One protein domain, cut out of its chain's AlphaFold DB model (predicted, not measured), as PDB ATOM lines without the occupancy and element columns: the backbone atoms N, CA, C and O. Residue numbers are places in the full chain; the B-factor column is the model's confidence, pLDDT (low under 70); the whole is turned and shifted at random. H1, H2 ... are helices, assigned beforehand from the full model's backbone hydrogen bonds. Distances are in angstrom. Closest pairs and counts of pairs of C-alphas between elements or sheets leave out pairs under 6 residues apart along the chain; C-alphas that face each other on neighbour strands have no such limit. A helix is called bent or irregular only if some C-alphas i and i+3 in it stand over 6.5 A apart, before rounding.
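This is residues 325 to 448 of the 450 residues of the protein "C3H1-type domain-containing protein" of Linnemannia elongata AG-77 (UniProt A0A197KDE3). Two long helices, H4 and H1, run nearly side by side in opposite ways as the core, with H3 folded back along H4 as a helical hairpin and H2 crossing H1. H6 runs across the end of H4 at residues 406 to 410, H7 crosses H1 at residues 342 to 346, and the short H5 makes a far corner between H4 and H6. The printed part has 124 residues with seven named helices, H1 to H7 in order along the chain, and no named strand; its class is all helix. It is compact, with a radius of gyration of the C-alphas of 14.0 A and spans of 38 by 32 by 24 A.

H4, the longest helix, holds residues 393 to 410 and runs 24.9 A from C-alpha 393 at (-1.680, -9.826, -46.674) to C-alpha 410 at (7.094, 13.199, -50.140). H1, residues 337 to 352, is 21.6 A long and begins at C-alpha 337, (15.034, 9.057, -50.744); it is only just irregular, with C-alphas 339 and 342 6.6 A apart. H2 is residues 360 to 374, 21.0 A; H3 is residues 379 to 388, 14.3 A. H5 is residues 413 to 417, H6 residues 421 to 430. H7, residues 433 to 445, is 18.4 A long and ends at C-alpha 445, (26.324, 0.279, -44.691).

H1 and H4 are the hubs, touching three helices each. They touch each other at a shallow tilt of 17 degrees, opposite ways, the closest C-alphas being those of Ala 351 and Asn 395, 6.6 A. H3 touches H4 at a steep tilt of 42 degrees, closest at Glu 383 and Ala 396, C-alphas 5.2 A apart. H6 touches H4 at residues 406 to 410 alone, about perpendicular at 82 degrees, closest at the C-alphas of Ala 409 and Phe 422, 6.7 A. H2 touches H1 at a steep tilt of 50 degrees, opposite ways, with the C-alphas of Thr 345 and Gly 365 closest at 4.6 A. H7 touches residues 342 to 346 of H1 alone, closest at the C-alphas of Pro 342 and Arg 439, 5.6 A. H5 is close to H4 but not clearly touching, the closest C-alphas, of Val 408 and Ala 414, being 6.3 A apart. H2 and H4 are apart. Each O i to N i+4 pair is within hydrogen-bond range in H2, H3, H4 and H7; the count is 10 of 12 in H1, 5 of 6 in H6 and 0 of 1 in H5, where 2 of 2 O i to N i+3 pairs are within range.

The C-alphas of Gly 418 and Gly 448 are farthest apart, 41.3 A. The printed part has no cut; the H1 to H2 link is short, the other links are tight. Residues 325 to 336 hold no named element. Mean pLDDT of the printed part is 88.1; residues 413 to 426 and residue 448 are under 70.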
ATOM      1  N   ALA A 325      -5.351   4.611 -52.615       89.38
ATOM      2  CA  ALA A 325      -3.955   5.036 -52.557       89.38
ATOM      3  C   ALA A 325      -3.104   4.455 -53.705       89.38
ATOM      4  O   ALA A 325      -2.348   5.198 -54.317       89.38
ATOM      5  N   PHE A 326      -3.276   3.180 -54.083       93.50
ATOM      6  CA  PHE A 326      -2.464   2.534 -55.130       93.50
ATOM      7  C   PHE A 326      -2.725   3.093 -56.542       93.50
ATOM      8  O   PHE A 326      -1.914   2.871 -57.437       93.50
ATOM      9  N   SER A 327      -3.839   3.807 -56.752       91.25
ATOM     10  CA  SER A 327      -4.134   4.502 -58.019       91.25
ATOM     11  C   SER A 327      -3.478   5.884 -58.131       91.25
ATOM     12  O   SER A 327      -3.539   6.510 -59.187       91.25
ATOM     13  N   LEU A 328      -2.826   6.363 -57.065       90.44
ATOM     14  CA  LEU A 328      -2.074   7.613 -57.082       90.44
ATOM     15  C   LEU A 328      -0.735   7.393 -57.802       90.44
ATOM     16  O   LEU A 328       0.084   6.563 -57.394       90.44
ATOM     17  N   LYS A 329      -0.517   8.148 -58.882       91.00
ATOM     18  CA  LYS A 329       0.755   8.186 -59.611       91.00
ATOM     19  C   LYS A 329       1.790   8.914 -58.754       91.00
ATOM     20  O   LYS A 329       1.524  10.012 -58.289       91.00
ATOM     21  N   ILE A 330       2.969   8.322 -58.563       93.31
ATOM     22  CA  ILE A 330       4.041   8.910 -57.749       93.31
ATOM     23  C   ILE A 330       5.150   9.439 -58.660       93.31
ATOM     24  O   ILE A 330       5.768   8.679 -59.406       93.31
ATOM     25  N   VAL A 331       5.449  10.736 -58.566       93.81
ATOM     26  CA  VAL A 331       6.600  11.352 -59.248       93.81
ATOM     27  C   VAL A 331       7.872  11.093 -58.431       93.81
ATOM     28  O   VAL A 331       8.309  11.922 -57.635       93.81
ATOM     29  N   ARG A 332       8.468   9.908 -58.627       94.44
ATOM     30  CA  ARG A 332       9.659   9.419 -57.896       94.44
ATOM     31  C   ARG A 332      10.847  10.384 -57.909       94.44
ATOM     32  O   ARG A 332      11.561  10.472 -56.919       94.44
ATOM     33  N   THR A 333      11.025  11.143 -58.990       95.12
ATOM     34  CA  THR A 333      12.100  12.140 -59.155       95.12
ATOM     35  C   THR A 333      11.977  13.359 -58.233       95.12
ATOM     36  O   THR A 333      12.881  14.189 -58.207       95.12
ATOM     37  N   ARG A 334      10.877  13.488 -57.478       94.69
ATOM     38  CA  ARG A 334      10.676  14.519 -56.445       94.69
ATOM     39  C   ARG A 334      10.838  13.994 -55.016       94.69
ATOM     40  O   ARG A 334      10.669  14.767 -54.078       94.69
ATOM     41  N   ILE A 335      11.109  12.700 -54.832       95.19
ATOM     42  CA  ILE A 335      11.241  12.093 -53.505       95.19
ATOM     43  C   ILE A 335      12.690  12.208 -53.024       95.19
ATOM     44  O   ILE A 335      13.621  11.745 -53.674       95.19
ATOM     45  N   ASP A 336      12.855  12.796 -51.842       94.75
ATOM     46  CA  ASP A 336      14.087  12.772 -51.051       94.75
ATOM     47  C   ASP A 336      14.253  11.376 -50.415       94.75
ATOM     48  O   ASP A 336      13.747  11.095 -49.323       94.75
ATOM     49  N   TRP A 337      14.893  10.460 -51.150       94.38
ATOM     50  CA  TRP A 337      15.034   9.057 -50.744       94.38
ATOM     51  C   TRP A 337      15.923   8.875 -49.508       94.38
ATOM     52  O   TRP A 337      15.599   8.033 -48.671       94.38
ATOM     53  N   GLU A 338      16.954   9.706 -49.307       91.94
ATOM     54  CA  GLU A 338      17.764   9.696 -48.076       91.94
ATOM     55  C   GLU A 338      16.914   9.933 -46.821       91.94
ATOM     56  O   GLU A 338      17.178   9.379 -45.750       91.94
ATOM     57  N   ARG A 339      15.878  10.765 -46.947       89.94
ATOM     58  CA  ARG A 339      14.988  11.149 -45.851       89.94
ATOM     59  C   ARG A 339      13.806  10.203 -45.666       89.94
ATOM     60  O   ARG A 339      13.241  10.148 -44.571       89.94
ATOM     61  N   VAL A 340      13.450   9.439 -46.700       94.12
ATOM     62  CA  VAL A 340      12.388   8.418 -46.669       94.12
ATOM     63  C   VAL A 340      12.924   7.027 -46.288       94.12
ATOM     64  O   VAL A 340      12.221   6.283 -45.604       94.12
ATOM     65  N   ALA A 341      14.168   6.672 -46.624       95.19
ATOM     66  CA  ALA A 341      14.724   5.336 -46.365       95.19
ATOM     67  C   ALA A 341      14.790   4.918 -44.872       95.19
ATOM     68  O   ALA A 341      14.395   3.787 -44.558       95.19
ATOM     69  N   PRO A 342      15.176   5.788 -43.909       94.62
ATOM     70  CA  PRO A 342      15.105   5.446 -42.485       94.62
ATOM     71  C   PRO A 342      13.659   5.228 -42.018       94.62
ATOM     72  O   PRO A 342      13.400   4.385 -41.161       94.62
ATOM     73  N   TYR A 343      12.697   5.933 -42.626       95.50
ATOM     74  CA  TYR A 343      11.278   5.766 -42.322       95.50
ATOM     75  C   TYR A 343      10.709   4.446 -42.863       95.50
ATOM     76  O   TYR A 343      10.008   3.744 -42.137       95.50
ATOM     77  N   ILE A 344      11.063   4.060 -44.094       96.50
ATOM     78  CA  ILE A 344      10.738   2.735 -44.650       96.50
ATOM     79  C   ILE A 344      11.325   1.628 -43.762       96.50
ATOM     80  O   ILE A 344      10.639   0.655 -43.452       96.50
ATOM     81  N   THR A 345      12.557   1.807 -43.281       96.44
ATOM     82  CA  THR A 345      13.221   0.854 -42.379       96.44
ATOM     83  C   THR A 345      12.482   0.730 -41.036       96.44
ATOM     84  O   THR A 345      12.190  -0.384 -40.608       96.44
ATOM     85  N   LEU A 346      12.060   1.842 -40.416       95.25
ATOM     86  CA  LEU A 346      11.188   1.833 -39.227       95.25
ATOM     87  C   LEU A 346       9.836   1.137 -39.477       95.25
ATOM     88  O   LEU A 346       9.339   0.410 -38.616       95.25
ATOM     89  N   MET A 347       9.230   1.320 -40.656       96.38
ATOM     90  CA  MET A 347       7.998   0.607 -41.013       96.38
ATOM     91  C   MET A 347       8.223  -0.905 -41.144       96.38
ATOM     92  O   MET A 347       7.359  -1.679 -40.737       96.38
ATOM     93  N   ILE A 348       9.362  -1.337 -41.701       97.12
ATOM     94  CA  ILE A 348       9.721  -2.759 -41.834       97.12
ATOM     95  C   ILE A 348       9.914  -3.367 -40.447       97.12
ATOM     96  O   ILE A 348       9.308  -4.395 -40.151       97.12
ATOM     97  N   GLN A 349      10.660  -2.690 -39.569       95.81
ATOM     98  CA  GLN A 349      10.849  -3.099 -38.179       95.81
ATOM     99  C   GLN A 349       9.504  -3.393 -37.493       95.81
ATOM    100  O   GLN A 349       9.300  -4.484 -36.960       95.81
ATOM    101  N   ALA A 350       8.570  -2.440 -37.559       95.00
ATOM    102  CA  ALA A 350       7.258  -2.550 -36.927       95.00
ATOM    103  C   ALA A 350       6.328  -3.581 -37.596       95.00
ATOM    104  O   ALA A 350       5.452  -4.130 -36.932       95.00
ATOM    105  N   ALA A 351       6.483  -3.847 -38.898       95.38
ATOM    106  CA  ALA A 351       5.637  -4.792 -39.630       95.38
ATOM    107  C   ALA A 351       6.092  -6.257 -39.495       95.38
ATOM    108  O   ALA A 351       5.249  -7.154 -39.551       95.38
ATOM    109  N   PHE A 352       7.398  -6.486 -39.322       95.25
ATOM    110  CA  PHE A 352       8.019  -7.807 -39.152       95.25
ATOM    111  C   PHE A 352       8.370  -8.149 -37.690       95.25
ATOM    112  O   PHE A 352       8.933  -9.213 -37.449       95.25
ATOM    113  N   GLU A 353       8.057  -7.268 -36.731       94.62
ATOM    114  CA  GLU A 353       8.377  -7.427 -35.297       94.62
ATOM    115  C   GLU A 353       9.891  -7.633 -35.044       94.62
ATOM    116  O   GLU A 353      10.311  -8.418 -34.194       94.62
ATOM    117  N   MET A 354      10.731  -6.925 -35.809       94.12
ATOM    118  CA  MET A 354      12.194  -7.029 -35.732       94.12
ATOM    119  C   MET A 354      12.788  -6.095 -34.667       94.12
ATOM    120  O   MET A 354      12.300  -4.991 -34.429       94.12
ATOM    121  N   ASP A 355      13.909  -6.509 -34.079       95.19
ATOM    122  CA  ASP A 355      14.783  -5.632 -33.292       95.19
ATOM    123  C   ASP A 355      15.481  -4.601 -34.205       95.19
ATOM    124  O   ASP A 355      15.905  -4.941 -35.314       95.19
ATOM    125  N   ILE A 356      15.657  -3.366 -33.720       93.25
ATOM    126  CA  ILE A 356      16.479  -2.311 -34.343       93.25
ATOM    127  C   ILE A 356      17.897  -2.832 -34.627       93.25
ATOM    128  O   ILE A 356      18.485  -2.518 -35.664       93.25
ATOM    129  N   GLN A 357      18.435  -3.664 -33.728       93.00
ATOM    130  CA  GLN A 357      19.788  -4.214 -33.835       93.00
ATOM    131  C   GLN A 357      19.916  -5.365 -34.843       93.00
ATOM    132  O   GLN A 357      21.031  -5.732 -35.222       93.00
ATOM    133  N   ASN A 358      18.809  -5.901 -35.371       94.38
ATOM    134  CA  ASN A 358      18.842  -6.999 -36.338       94.38
ATOM    135  C   ASN A 358      19.639  -6.599 -37.606       94.38
ATOM    136  O   ASN A 358      19.355  -5.547 -38.183       94.38
ATOM    137  N   PRO A 359      20.638  -7.383 -38.060       93.56
ATOM    138  CA  PRO A 359      21.486  -7.009 -39.195       93.56
ATOM    139  C   PRO A 359      20.757  -7.051 -40.547       93.56
ATOM    140  O   PRO A 359      21.168  -6.369 -41.482       93.56
ATOM    141  N   HIS A 360      19.657  -7.801 -40.664       95.19
ATOM    142  CA  HIS A 360      18.868  -7.869 -41.895       95.19
ATOM    143  C   HIS A 360      17.911  -6.683 -42.054       95.19
ATOM    144  O   HIS A 360      17.511  -6.382 -43.175       95.19
ATOM    145  N   LEU A 361      17.550  -5.991 -40.965       95.12
ATOM    146  CA  LEU A 361      16.581  -4.891 -41.001       95.12
ATOM    147  C   LEU A 361      17.017  -3.757 -41.960       95.12
ATOM    148  O   LEU A 361      16.224  -3.415 -42.842       95.12
ATOM    149  N   PRO A 362      18.258  -3.228 -41.895       93.88
ATOM    150  CA  PRO A 362      18.736  -2.262 -42.884       93.88
ATOM    151  C   PRO A 362      18.784  -2.818 -44.311       93.88
ATOM    152  O   PRO A 362      18.468  -2.087 -45.241       93.88
ATOM    153  N   VAL A 363      19.136  -4.097 -44.496       95.88
ATOM    154  CA  VAL A 363      19.258  -4.731 -45.825       95.88
ATOM    155  C   VAL A 363      17.896  -4.854 -46.514       95.88
ATOM    156  O   VAL A 363      17.773  -4.562 -47.702       95.88
ATOM    157  N   ILE A 364      16.851  -5.236 -45.775       96.44
ATOM    158  CA  ILE A 364      15.468  -5.258 -46.278       96.44
ATOM    159  C   ILE A 364      14.992  -3.818 -46.550       96.44
ATOM    160  O   ILE A 364      14.348  -3.567 -47.569       96.44
ATOM    161  N   GLY A 365      15.373  -2.863 -45.690       96.50
ATOM    162  CA  GLY A 365      15.131  -1.428 -45.870       96.50
ATOM    163  C   GLY A 365      15.698  -0.875 -47.176       96.50
ATOM    164  O   GLY A 365      14.937  -0.384 -48.012       96.50
ATOM    165  N   THR A 366      17.010  -0.989 -47.390       95.62
ATOM    166  CA  THR A 366      17.683  -0.505 -48.606       95.62
ATOM    167  C   THR A 366      17.199  -1.236 -49.854       95.62
ATOM    168  O   THR A 366      16.929  -0.583 -50.860       95.62
ATOM    169  N   THR A 367      16.986  -2.556 -49.782       97.25
ATOM    170  CA  THR A 367      16.422  -3.341 -50.894       97.25
ATOM    171  C   THR A 367      15.046  -2.819 -51.305       97.25
ATOM    172  O   THR A 367      14.796  -2.626 -52.495       97.25
ATOM    173  N   LEU A 368      14.151  -2.546 -50.348       97.69
ATOM    174  CA  LEU A 368      12.830  -2.004 -50.665       97.69
ATOM    175  C   LEU A 368      12.914  -0.579 -51.231       97.69
ATOM    176  O   LEU A 368      12.200  -0.270 -52.180       97.69
ATOM    177  N   CYS A 369      13.810   0.264 -50.706       96.81
ATOM    178  CA  CYS A 369      14.027   1.617 -51.227       96.81
ATOM    179  C   CYS A 369      14.509   1.590 -52.685       96.81
ATOM    180  O   CYS A 369      13.857   2.177 -53.541       96.81
ATOM    181  N   ALA A 370      15.561   0.827 -52.997       96.31
ATOM    182  CA  ALA A 370      16.099   0.713 -54.355       96.31
ATOM    183  C   ALA A 370      15.079   0.129 -55.357       96.31
ATOM    184  O   ALA A 370      15.042   0.526 -56.522       96.31
ATOM    185  N   LEU A 371      14.209  -0.789 -54.912       96.88
ATOM    186  CA  LEU A 371      13.106  -1.314 -55.727       96.88
ATOM    187  C   LEU A 371      11.980  -0.291 -55.953       96.88
ATOM    188  O   LEU A 371      11.338  -0.338 -57.000       96.88
ATOM    189  N   LEU A 372      11.733   0.615 -55.005       96.50
ATOM    190  CA  LEU A 372      10.747   1.692 -55.136       96.50
ATOM    191  C   LEU A 372      11.279   2.890 -55.931       96.50
ATOM    192  O   LEU A 372      10.480   3.584 -56.557       96.50
ATOM    193  N   GLU A 373      12.592   3.119 -55.909       96.00
ATOM    194  CA  GLU A 373      13.285   4.197 -56.614       96.00
ATOM    195  C   GLU A 373      13.523   3.857 -58.091       96.00
ATOM    196  O   GLU A 373      13.087   4.598 -58.973       96.00
ATOM    197  N   HIS A 374      14.181   2.726 -58.375       92.75
ATOM    198  CA  HIS A 374      14.666   2.391 -59.722       92.75
ATOM    199  C   HIS A 374      13.694   1.557 -60.570       92.75
ATOM    200  O   HIS A 374      13.976   1.307 -61.743       92.75
ATOM    201  N   LYS A 375      12.570   1.083 -60.013       88.81
ATOM    202  CA  LYS A 375      11.559   0.320 -60.764       88.81
ATOM    203  C   LYS A 375      10.183   0.959 -60.651       88.81
ATOM    204  O   LYS A 375       9.803   1.490 -59.607       88.81
ATOM    205  N   ASP A 376       9.380   0.785 -61.697       90.69
ATOM    206  CA  ASP A 376       7.942   1.071 -61.692       90.69
ATOM    207  C   ASP A 376       7.139   0.032 -60.885       90.69
ATOM    208  O   ASP A 376       6.158  -0.550 -61.345       90.69
ATOM    209  N   LEU A 377       7.560  -0.209 -59.640       95.44
ATOM    210  CA  LEU A 377       6.833  -1.043 -58.694       95.44
ATOM    211  C   LEU A 377       5.473  -0.389 -58.401       95.44
ATOM    212  O   LEU A 377       5.410   0.769 -57.982       95.44
ATOM    213  N   SER A 378       4.388  -1.126 -58.640       95.81
ATOM    214  CA  SER A 378       3.027  -0.711 -58.292       95.81
ATOM    215  C   SER A 378       2.711  -1.050 -56.833       95.81
ATOM    216  O   SER A 378       3.356  -1.914 -56.239       95.81
ATOM    217  N   GLY A 379       1.680  -0.423 -56.254       95.69
ATOM    218  CA  GLY A 379       1.253  -0.741 -54.886       95.69
ATOM    219  C   GLY A 379       0.883  -2.220 -54.715       95.69
ATOM    220  O   GLY A 379       1.246  -2.840 -53.722       95.69
ATOM    221  N   LEU A 380       0.258  -2.835 -55.726       95.38
ATOM    222  CA  LEU A 380      -0.065  -4.263 -55.680       95.38
ATOM    223  C   LEU A 380       1.198  -5.142 -55.730       95.38
ATOM    224  O   LEU A 380       1.320  -6.064 -54.931       95.38
ATOM    225  N   ALA A 381       2.165  -4.820 -56.596       96.50
ATOM    226  CA  ALA A 381       3.428  -5.557 -56.678       96.50
ATOM    227  C   ALA A 381       4.294  -5.388 -55.412       96.50
ATOM    228  O   ALA A 381       4.999  -6.314 -55.015       96.50
ATOM    229  N   CYS A 382       4.218  -4.231 -54.748       97.38
ATOM    230  CA  CYS A 382       4.845  -4.000 -53.448       97.38
ATOM    231  C   CYS A 382       4.185  -4.854 -52.347       97.38
ATOM    232  O   CYS A 382       4.883  -5.522 -51.585       97.38
ATOM    233  N   GLU A 383       2.851  -4.929 -52.312       96.69
ATOM    234  CA  GLU A 383       2.120  -5.804 -51.385       96.69
ATOM    235  C   GLU A 383       2.455  -7.292 -51.605       96.69
ATOM    236  O   GLU A 383       2.662  -8.029 -50.639       96.69
ATOM    237  N   GLU A 384       2.558  -7.738 -52.859       96.00
ATOM    238  CA  GLU A 384       2.937  -9.112 -53.211       96.00
ATOM    239  C   GLU A 384       4.394  -9.436 -52.844       96.00
ATOM    240  O   GLU A 384       4.652 -10.490 -52.256       96.00
ATOM    241  N   LEU A 385       5.333  -8.512 -53.082       97.31
ATOM    242  CA  LEU A 385       6.726  -8.618 -52.632       97.31
ATOM    243  C   LEU A 385       6.810  -8.776 -51.105       97.31
ATOM    244  O   LEU A 385       7.455  -9.698 -50.608       97.31
ATOM    245  N   LEU A 386       6.096  -7.931 -50.362       97.25
ATOM    246  CA  LEU A 386       6.041  -7.965 -48.900       97.25
ATOM    247  C   LEU A 386       5.413  -9.263 -48.369       97.25
ATOM    248  O   LEU A 386       5.898  -9.833 -47.388       97.25
ATOM    249  N   MET A 387       4.375  -9.783 -49.034       95.31
ATOM    250  CA  MET A 387       3.835 -11.114 -48.734       95.31
ATOM    251  C   MET A 387       4.845 -12.233 -49.023       95.31
ATOM    252  O   MET A 387       4.902 -13.186 -48.246       95.31
ATOM    253  N   SER A 388       5.661 -12.124 -50.078       96.12
ATOM    254  CA  SER A 388       6.715 -13.108 -50.380       96.12
ATOM    255  C   SER A 388       7.819 -13.138 -49.316       96.12
ATOM    256  O   SER A 388       8.347 -14.202 -49.006       96.12
ATOM    257  N   TRP A 389       8.095 -11.993 -48.682       96.00
ATOM    258  CA  TRP A 389       9.001 -11.877 -47.534       96.00
ATOM    259  C   TRP A 389       8.389 -12.402 -46.218       96.00
ATOM    260  O   TRP A 389       9.088 -12.498 -45.215       96.00
ATOM    261  N   GLY A 390       7.101 -12.774 -46.209       94.12
ATOM    262  CA  GLY A 390       6.441 -13.474 -45.098       94.12
ATOM    263  C   GLY A 390       5.306 -12.712 -44.404       94.12
ATOM    264  O   GLY A 390       4.626 -13.295 -43.551       94.12
ATOM    265  N   LEU A 391       5.043 -11.448 -44.764       94.56
ATOM    266  CA  LEU A 391       3.978 -10.659 -44.135       94.56
ATOM    267  C   LEU A 391       2.589 -11.300 -44.299       94.56
ATOM    268  O   LEU A 391       2.299 -12.099 -45.197       94.56
ATOM    269  N   THR A 392       1.670 -10.948 -43.398       91.38
ATOM    270  CA  THR A 392       0.246 -11.213 -43.640       91.38
ATOM    271  C   THR A 392      -0.238 -10.275 -44.743       91.38
ATOM    272  O   THR A 392       0.197  -9.130 -44.791       91.38
ATOM    273  N   GLY A 393      -1.154 -10.709 -45.618       91.50
ATOM    274  CA  GLY A 393      -1.680  -9.826 -46.674       91.50
ATOM    275  C   GLY A 393      -2.350  -8.563 -46.121       91.50
ATOM    276  O   GLY A 393      -2.371  -7.527 -46.771       91.50
ATOM    277  N   ILE A 394      -2.823  -8.617 -44.872       90.69
ATOM    278  CA  ILE A 394      -3.354  -7.453 -44.164       90.69
ATOM    279  C   ILE A 394      -2.227  -6.507 -43.732       90.69
ATOM    280  O   ILE A 394      -2.324  -5.306 -43.969       90.69
ATOM    281  N   ASN A 395      -1.153  -7.027 -43.128       93.19
ATOM    282  CA  ASN A 395      -0.017  -6.212 -42.693       93.19
ATOM    283  C   ASN A 395       0.723  -5.633 -43.906       93.19
ATOM    284  O   ASN A 395       1.011  -4.442 -43.913       93.19
ATOM    285  N   ALA A 396       0.935  -6.434 -44.957       96.00
ATOM    286  CA  ALA A 396       1.488  -6.000 -46.237       96.00
ATOM    287  C   ALA A 396       0.635  -4.888 -46.866       96.00
ATOM    288  O   ALA A 396       1.178  -3.852 -47.245       96.00
ATOM    289  N   ARG A 397      -0.700  -5.021 -46.896       95.12
ATOM    290  CA  ARG A 397      -1.579  -3.950 -47.391       95.12
ATOM    291  C   ARG A 397      -1.543  -2.702 -46.519       95.12
ATOM    292  O   ARG A 397      -1.445  -1.600 -47.046       95.12
ATOM    293  N   ARG A 398      -1.618  -2.847 -45.192       93.56
ATOM    294  CA  ARG A 398      -1.588  -1.717 -44.247       93.56
ATOM    295  C   ARG A 398      -0.278  -0.938 -44.366       93.56
ATOM    296  O   ARG A 398      -0.310   0.286 -44.430       93.56
ATOM    297  N   PHE A 399       0.842  -1.656 -44.446       96.62
ATOM    298  CA  PHE A 399       2.162  -1.112 -44.746       96.62
ATOM    299  C   PHE A 399       2.150  -0.377 -46.090       96.62
ATOM    300  O   PHE A 399       2.505   0.794 -46.147       96.62
ATOM    301  N   THR A 400       1.688  -1.028 -47.162       96.75
ATOM    302  CA  THR A 400       1.813  -0.489 -48.524       96.75
ATOM    303  C   THR A 400       0.904   0.710 -48.772       96.75
ATOM    304  O   THR A 400       1.350   1.673 -49.383       96.75
ATOM    305  N   SER A 401      -0.334   0.713 -48.263       94.94
ATOM    306  CA  SER A 401      -1.231   1.877 -48.348       94.94
ATOM    307  C   SER A 401      -0.623   3.091 -47.657       94.94
ATOM    308  O   SER A 401      -0.551   4.168 -48.245       94.94
ATOM    309  N   HIS A 402      -0.126   2.896 -46.430       94.81
ATOM    310  CA  HIS A 402       0.517   3.955 -45.656       94.81
ATOM    311  C   HIS A 402       1.803   4.445 -46.337       94.81
ATOM    312  O   HIS A 402       2.042   5.646 -46.406       94.81
ATOM    313  N   LEU A 403       2.600   3.537 -46.907       96.38
ATOM    314  CA  LEU A 403       3.792   3.876 -47.683       96.38
ATOM    315  C   LEU A 403       3.457   4.647 -48.972       96.38
ATOM    316  O   LEU A 403       4.168   5.584 -49.324       96.38
ATOM    317  N   TRP A 404       2.354   4.324 -49.651       95.50
ATOM    318  CA  TRP A 404       1.904   5.088 -50.818       95.50
ATOM    319  C   TRP A 404       1.496   6.516 -50.435       95.50
ATOM    320  O   TRP A 404       1.917   7.466 -51.091       95.50
ATOM    321  N   GLU A 405       0.746   6.691 -49.341       91.44
ATOM    322  CA  GLU A 405       0.404   8.018 -48.805       91.44
ATOM    323  C   GLU A 405       1.659   8.826 -48.424       91.44
ATOM    324  O   GLU A 405       1.762  10.009 -48.756       91.44
ATOM    325  N   VAL A 406       2.642   8.171 -47.796       92.06
ATOM    326  CA  VAL A 406       3.968   8.728 -47.472       92.06
ATOM    327  C   VAL A 406       4.702   9.206 -48.725       92.06
ATOM    328  O   VAL A 406       5.196  10.331 -48.750       92.06
ATOM    329  N   MET A 407       4.762   8.382 -49.773       94.81
ATOM    330  CA  MET A 407       5.501   8.687 -51.001       94.81
ATOM    331  C   MET A 407       4.824   9.780 -51.841       94.81
ATOM    332  O   MET A 407       5.510  10.673 -52.335       94.81
ATOM    333  N   VAL A 408       3.489   9.782 -51.948       92.44
ATOM    334  CA  VAL A 408       2.724  10.868 -52.599       92.44
ATOM    335  C   VAL A 408       2.928  12.200 -51.868       92.44
ATOM    336  O   VAL A 408       3.071  13.250 -52.498       92.44
ATOM    337  N   ALA A 409       2.985  12.175 -50.534       89.06
ATOM    338  CA  ALA A 409       3.254  13.368 -49.744       89.06
ATOM    339  C   ALA A 409       4.725  13.821 -49.809       89.06
ATOM    340  O   ALA A 409       4.978  15.026 -49.814       89.06
ATOM    341  N   ALA A 410       5.681  12.892 -49.920       91.19
ATOM    342  CA  ALA A 410       7.094  13.199 -50.140       91.19
ATOM    343  C   ALA A 410       7.356  13.812 -51.529       91.19
ATOM    344  O   ALA A 410       8.142  14.746 -51.634       91.19
ATOM    345  N   ALA A 411       6.640  13.369 -52.571       92.25
ATOM    346  CA  ALA A 411       6.722  13.920 -53.932       92.25
ATOM    347  C   ALA A 411       6.112  15.339 -54.089       92.25
ATOM    348  O   ALA A 411       6.091  15.889 -55.193       92.25
ATOM    349  N   GLY A 412       5.595  15.931 -53.004       84.44
ATOM    350  CA  GLY A 412       5.039  17.290 -52.953       84.44
ATOM    351  C   GLY A 412       3.569  17.423 -53.378       84.44
ATOM    352  O   GLY A 412       2.965  18.479 -53.181       84.44
ATOM    353  N   GLU A 413       2.950  16.367 -53.908       62.66
ATOM    354  CA  GLU A 413       1.602  16.437 -54.499       62.66
ATOM    355  C   GLU A 413       0.476  16.541 -53.452       62.66
ATOM    356  O   GLU A 413      -0.605  17.058 -53.738       62.66
ATOM    357  N   ALA A 414       0.739  16.157 -52.196       54.72
ATOM    358  CA  ALA A 414      -0.232  16.252 -51.098       54.72
ATOM    359  C   ALA A 414      -0.675  17.690 -50.733       54.72
ATOM    360  O   ALA A 414      -1.637  17.856 -49.977       54.72
ATOM    361  N   SER A 415      -0.038  18.730 -51.290       51.41
ATOM    362  CA  SER A 415      -0.487  20.127 -51.149       51.41
ATOM    363  C   SER A 415      -1.944  20.329 -51.611       51.41
ATOM    364  O   SER A 415      -2.699  21.091 -51.008       51.41
ATOM    365  N   VAL A 416      -2.389  19.557 -52.612       51.12
ATOM    366  CA  VAL A 416      -3.694  19.696 -53.291       51.12
ATOM    367  C   VAL A 416      -4.911  19.377 -52.394       51.12
ATOM    368  O   VAL A 416      -6.044  19.673 -52.767       51.12
ATOM    369  N   ARG A 417      -4.726  18.803 -51.193       54.06
ATOM    370  CA  ARG A 417      -5.828  18.501 -50.247       54.06
ATOM    371  C   ARG A 417      -5.629  19.044 -48.824       54.06
ATOM    372  O   ARG A 417      -6.159  18.480 -47.871       54.06
ATOM    373  N   GLY A 418      -4.865  20.129 -48.655       56.88
ATOM    374  CA  GLY A 418      -4.786  20.885 -47.387       56.88
ATOM    375  C   GLY A 418      -4.174  20.142 -46.186       56.88
ATOM    376  O   GLY A 418      -4.173  20.656 -45.066       56.88
ATOM    377  N   GLY A 419      -3.637  18.936 -46.393       55.66
ATOM    378  CA  GLY A 419      -3.177  18.027 -45.345       55.66
ATOM    379  C   GLY A 419      -1.836  18.414 -44.718       55.66
ATOM    380  O   GLY A 419      -0.846  17.705 -44.899       55.66
ATOM    381  N   LYS A 420      -1.801  19.482 -43.907       57.50
ATOM    382  CA  LYS A 420      -0.592  19.972 -43.195       57.50
ATOM    383  C   LYS A 420       0.131  18.914 -42.326       57.50
ATOM    384  O   LYS A 420       1.266  19.127 -41.911       57.50
ATOM    385  N   GLY A 421      -0.504  17.774 -42.040       59.56
ATOM    386  CA  GLY A 421      -0.042  16.777 -41.070       59.56
ATOM    387  C   GLY A 421       1.010  15.755 -41.529       59.56
ATOM    388  O   GLY A 421       1.476  14.999 -40.678       59.56
ATOM    389  N   PHE A 422       1.388  15.653 -42.814       60.88
ATOM    390  CA  PHE A 422       2.422  14.674 -43.212       60.88
ATOM    391  C   PHE A 422       3.852  15.204 -43.052       60.88
ATOM    392  O   PHE A 422       4.656  14.594 -42.347       60.88
ATOM    393  N   GLY A 423       4.150  16.380 -43.618       61.19
ATOM    394  CA  GLY A 423       5.468  17.012 -43.489       61.19
ATOM    395  C   GLY A 423       5.880  17.262 -42.032       61.19
ATOM    396  O   GLY A 423       7.059  17.152 -41.708       61.19
ATOM    397  N   MET A 424       4.916  17.510 -41.134       62.16
ATOM    398  CA  MET A 424       5.179  17.551 -39.691       62.16
ATOM    399  C   MET A 424       5.568  16.181 -39.126       62.16
ATOM    400  O   MET A 424       6.571  16.100 -38.429       62.16
ATOM    401  N   ARG A 425       4.839  15.102 -39.445       67.62
ATOM    402  CA  ARG A 425       5.114  13.766 -38.885       67.62
ATOM    403  C   ARG A 425       6.479  13.214 -39.298       67.62
ATOM    404  O   ARG A 425       7.150  12.618 -38.469       67.62
ATOM    405  N   VAL A 426       6.932  13.454 -40.530       65.06
ATOM    406  CA  VAL A 426       8.282  13.034 -40.962       65.06
ATOM    407  C   VAL A 426       9.388  13.873 -40.309       65.06
ATOM    408  O   VAL A 426      10.437  13.324 -39.979       65.06
ATOM    409  N   ARG A 427       9.155  15.167 -40.040       73.44
ATOM    410  CA  ARG A 427      10.083  16.005 -39.252       73.44
ATOM    411  C   ARG A 427      10.138  15.560 -37.784       73.44
ATOM    412  O   ARG A 427      11.214  15.239 -37.309       73.44
ATOM    413  N   GLN A 428       8.987  15.380 -37.133       78.56
ATOM    414  CA  GLN A 428       8.859  14.871 -35.754       78.56
ATOM    415  C   GLN A 428       9.484  13.482 -35.526       78.56
ATOM    416  O   GLN A 428       9.677  13.074 -34.381       78.56
ATOM    417  N   LEU A 429       9.752  12.721 -36.591       75.06
ATOM    418  CA  LEU A 429      10.484  11.459 -36.510       75.06
ATOM    419  C   LEU A 429      11.999  11.639 -36.653       75.06
ATOM    420  O   LEU A 429      12.721  10.872 -36.031       75.06
ATOM    421  N   GLN A 430      12.487  12.652 -37.380       77.69
ATOM    422  CA  GLN A 430      13.927  12.944 -37.504       77.69
ATOM    423  C   GLN A 430      14.574  13.305 -36.162       77.69
ATOM    424  O   GLN A 430      15.746  12.999 -35.943       77.69
ATOM    425  N   ASP A 431      13.799  13.886 -35.246       82.94
ATOM    426  CA  ASP A 431      14.269  14.279 -33.917       82.94
ATOM    427  C   ASP A 431      14.387  13.097 -32.933       82.94
ATOM    428  O   ASP A 431      15.024  13.241 -31.888       82.94
ATOM    429  N   LYS A 432      13.821  11.919 -33.254       85.44
ATOM    430  CA  LYS A 432      13.841  10.728 -32.384       85.44
ATOM    431  C   LYS A 432      15.134   9.926 -32.500       85.44
ATOM    432  O   LYS A 432      15.626   9.686 -33.601       85.44
ATOM    433  N   GLU A 433      15.608   9.402 -31.370       85.19
ATOM    434  CA  GLU A 433      16.825   8.580 -31.312       85.19
ATOM    435  C   GLU A 433      16.757   7.327 -32.197       85.19
ATOM    436  O   GLU A 433      17.718   7.052 -32.908       85.19
ATOM    437  N   ASP A 434      15.613   6.631 -32.272       75.38
ATOM    438  CA  ASP A 434      15.449   5.454 -33.148       75.38
ATOM    439  C   ASP A 434      15.742   5.787 -34.625       75.38
ATOM    440  O   ASP A 434      16.396   5.027 -35.340       75.38
ATOM    441  N   PHE A 435      15.289   6.961 -35.082       82.38
ATOM    442  CA  PHE A 435      15.506   7.435 -36.449       82.38
ATOM    443  C   PHE A 435      16.966   7.841 -36.667       82.38
ATOM    444  O   PHE A 435      17.526   7.546 -37.722       82.38
ATOM    445  N   LYS A 436      17.602   8.484 -35.677       87.06
ATOM    446  CA  LYS A 436      19.031   8.840 -35.720       87.06
ATOM    447  C   LYS A 436      19.908   7.589 -35.776       87.06
ATOM    448  O   LYS A 436      20.777   7.511 -36.640       87.06
ATOM    449  N   ALA A 437      19.633   6.592 -34.932       83.94
ATOM    450  CA  ALA A 437      20.347   5.318 -34.891       83.94
ATOM    451  C   ALA A 437      20.209   4.537 -36.208       83.94
ATOM    452  O   ALA A 437      21.210   4.110 -36.786       83.94
ATOM    453  N   ILE A 438      18.988   4.413 -36.743       83.38
ATOM    454  CA  ILE A 438      18.755   3.757 -38.039       83.38
ATOM    455  C   ILE A 438      19.415   4.540 -39.182       83.38
ATOM    456  O   ILE A 438      20.038   3.929 -40.050       83.38
ATOM    457  N   ARG A 439      19.357   5.881 -39.181       84.81
ATOM    458  CA  ARG A 439      20.036   6.710 -40.193       84.81
ATOM    459  C   ARG A 439      21.558   6.556 -40.129       84.81
ATOM    460  O   ARG A 439      22.177   6.432 -41.181       84.81
ATOM    461  N   ALA A 440      22.153   6.519 -38.937       87.69
ATOM    462  CA  ALA A 440      23.585   6.273 -38.763       87.69
ATOM    463  C   ALA A 440      23.989   4.902 -39.333       87.69
ATOM    464  O   ALA A 440      24.885   4.831 -40.170       87.69
ATOM    465  N   ARG A 441      23.251   3.840 -38.989       81.44
ATOM    466  CA  ARG A 441      23.512   2.474 -39.467       81.44
ATOM    467  C   ARG A 441      23.335   2.313 -40.984       81.44
ATOM    468  O   ARG A 441      24.080   1.574 -41.621       81.44
ATOM    469  N   LEU A 442      22.378   3.027 -41.586       82.25
ATOM    470  CA  LEU A 442      22.225   3.102 -43.046       82.25
ATOM    471  C   LEU A 442      23.410   3.834 -43.704       82.25
ATOM    472  O   LEU A 442      23.912   3.381 -44.730       82.25
ATOM    473  N   LEU A 443      23.899   4.923 -43.100       87.62
ATOM    474  CA  LEU A 443      25.090   5.645 -43.569       87.62
ATOM    475  C   LEU A 443      26.388   4.845 -43.393       87.62
ATOM    476  O   LEU A 443      27.334   5.065 -44.140       87.62
ATOM    477  N   GLU A 444      26.465   3.932 -42.426       86.75
ATOM    478  CA  GLU A 444      27.585   2.994 -42.279       86.75
ATOM    479  C   GLU A 444      27.586   1.947 -43.393       86.75
ATOM    480  O   GLU A 444      28.591   1.791 -44.079       86.75
ATOM    481  N   LEU A 445      26.448   1.291 -43.637       80.75
ATOM    482  CA  LEU A 445      26.324   0.279 -44.691       80.75
ATOM    483  C   LEU A 445      26.548   0.862 -46.095       80.75
ATOM    484  O   LEU A 445      27.187   0.223 -46.928       80.75
ATOM    485  N   ASN A 446      26.097   2.097 -46.341       79.75
ATOM    486  CA  ASN A 446      26.290   2.781 -47.623       79.75
ATOM    487  C   ASN A 446      27.741   3.229 -47.895       79.75
ATOM    488  O   ASN A 446      28.039   3.590 -49.031       79.75
ATOM    489  N   LYS A 447      28.653   3.201 -46.909       85.56
ATOM    490  CA  LYS A 447      30.095   3.432 -47.158       85.56
ATOM    491  C   LYS A 447      30.763   2.240 -47.852       85.56
ATOM    492  O   LYS A 447      31.795   2.426 -48.489       85.56
ATOM    493  N   GLY A 448      30.157   1.053 -47.755       68.12
ATOM    494  CA  GLY A 448      30.688  -0.200 -48.287       68.12
ATOM    495  C   GLY A 448      31.946  -0.703 -47.560       68.12
ATOM    496  O   GLY A 448      32.487  -0.019 -46.690       68.12
TER     497      GLY A 448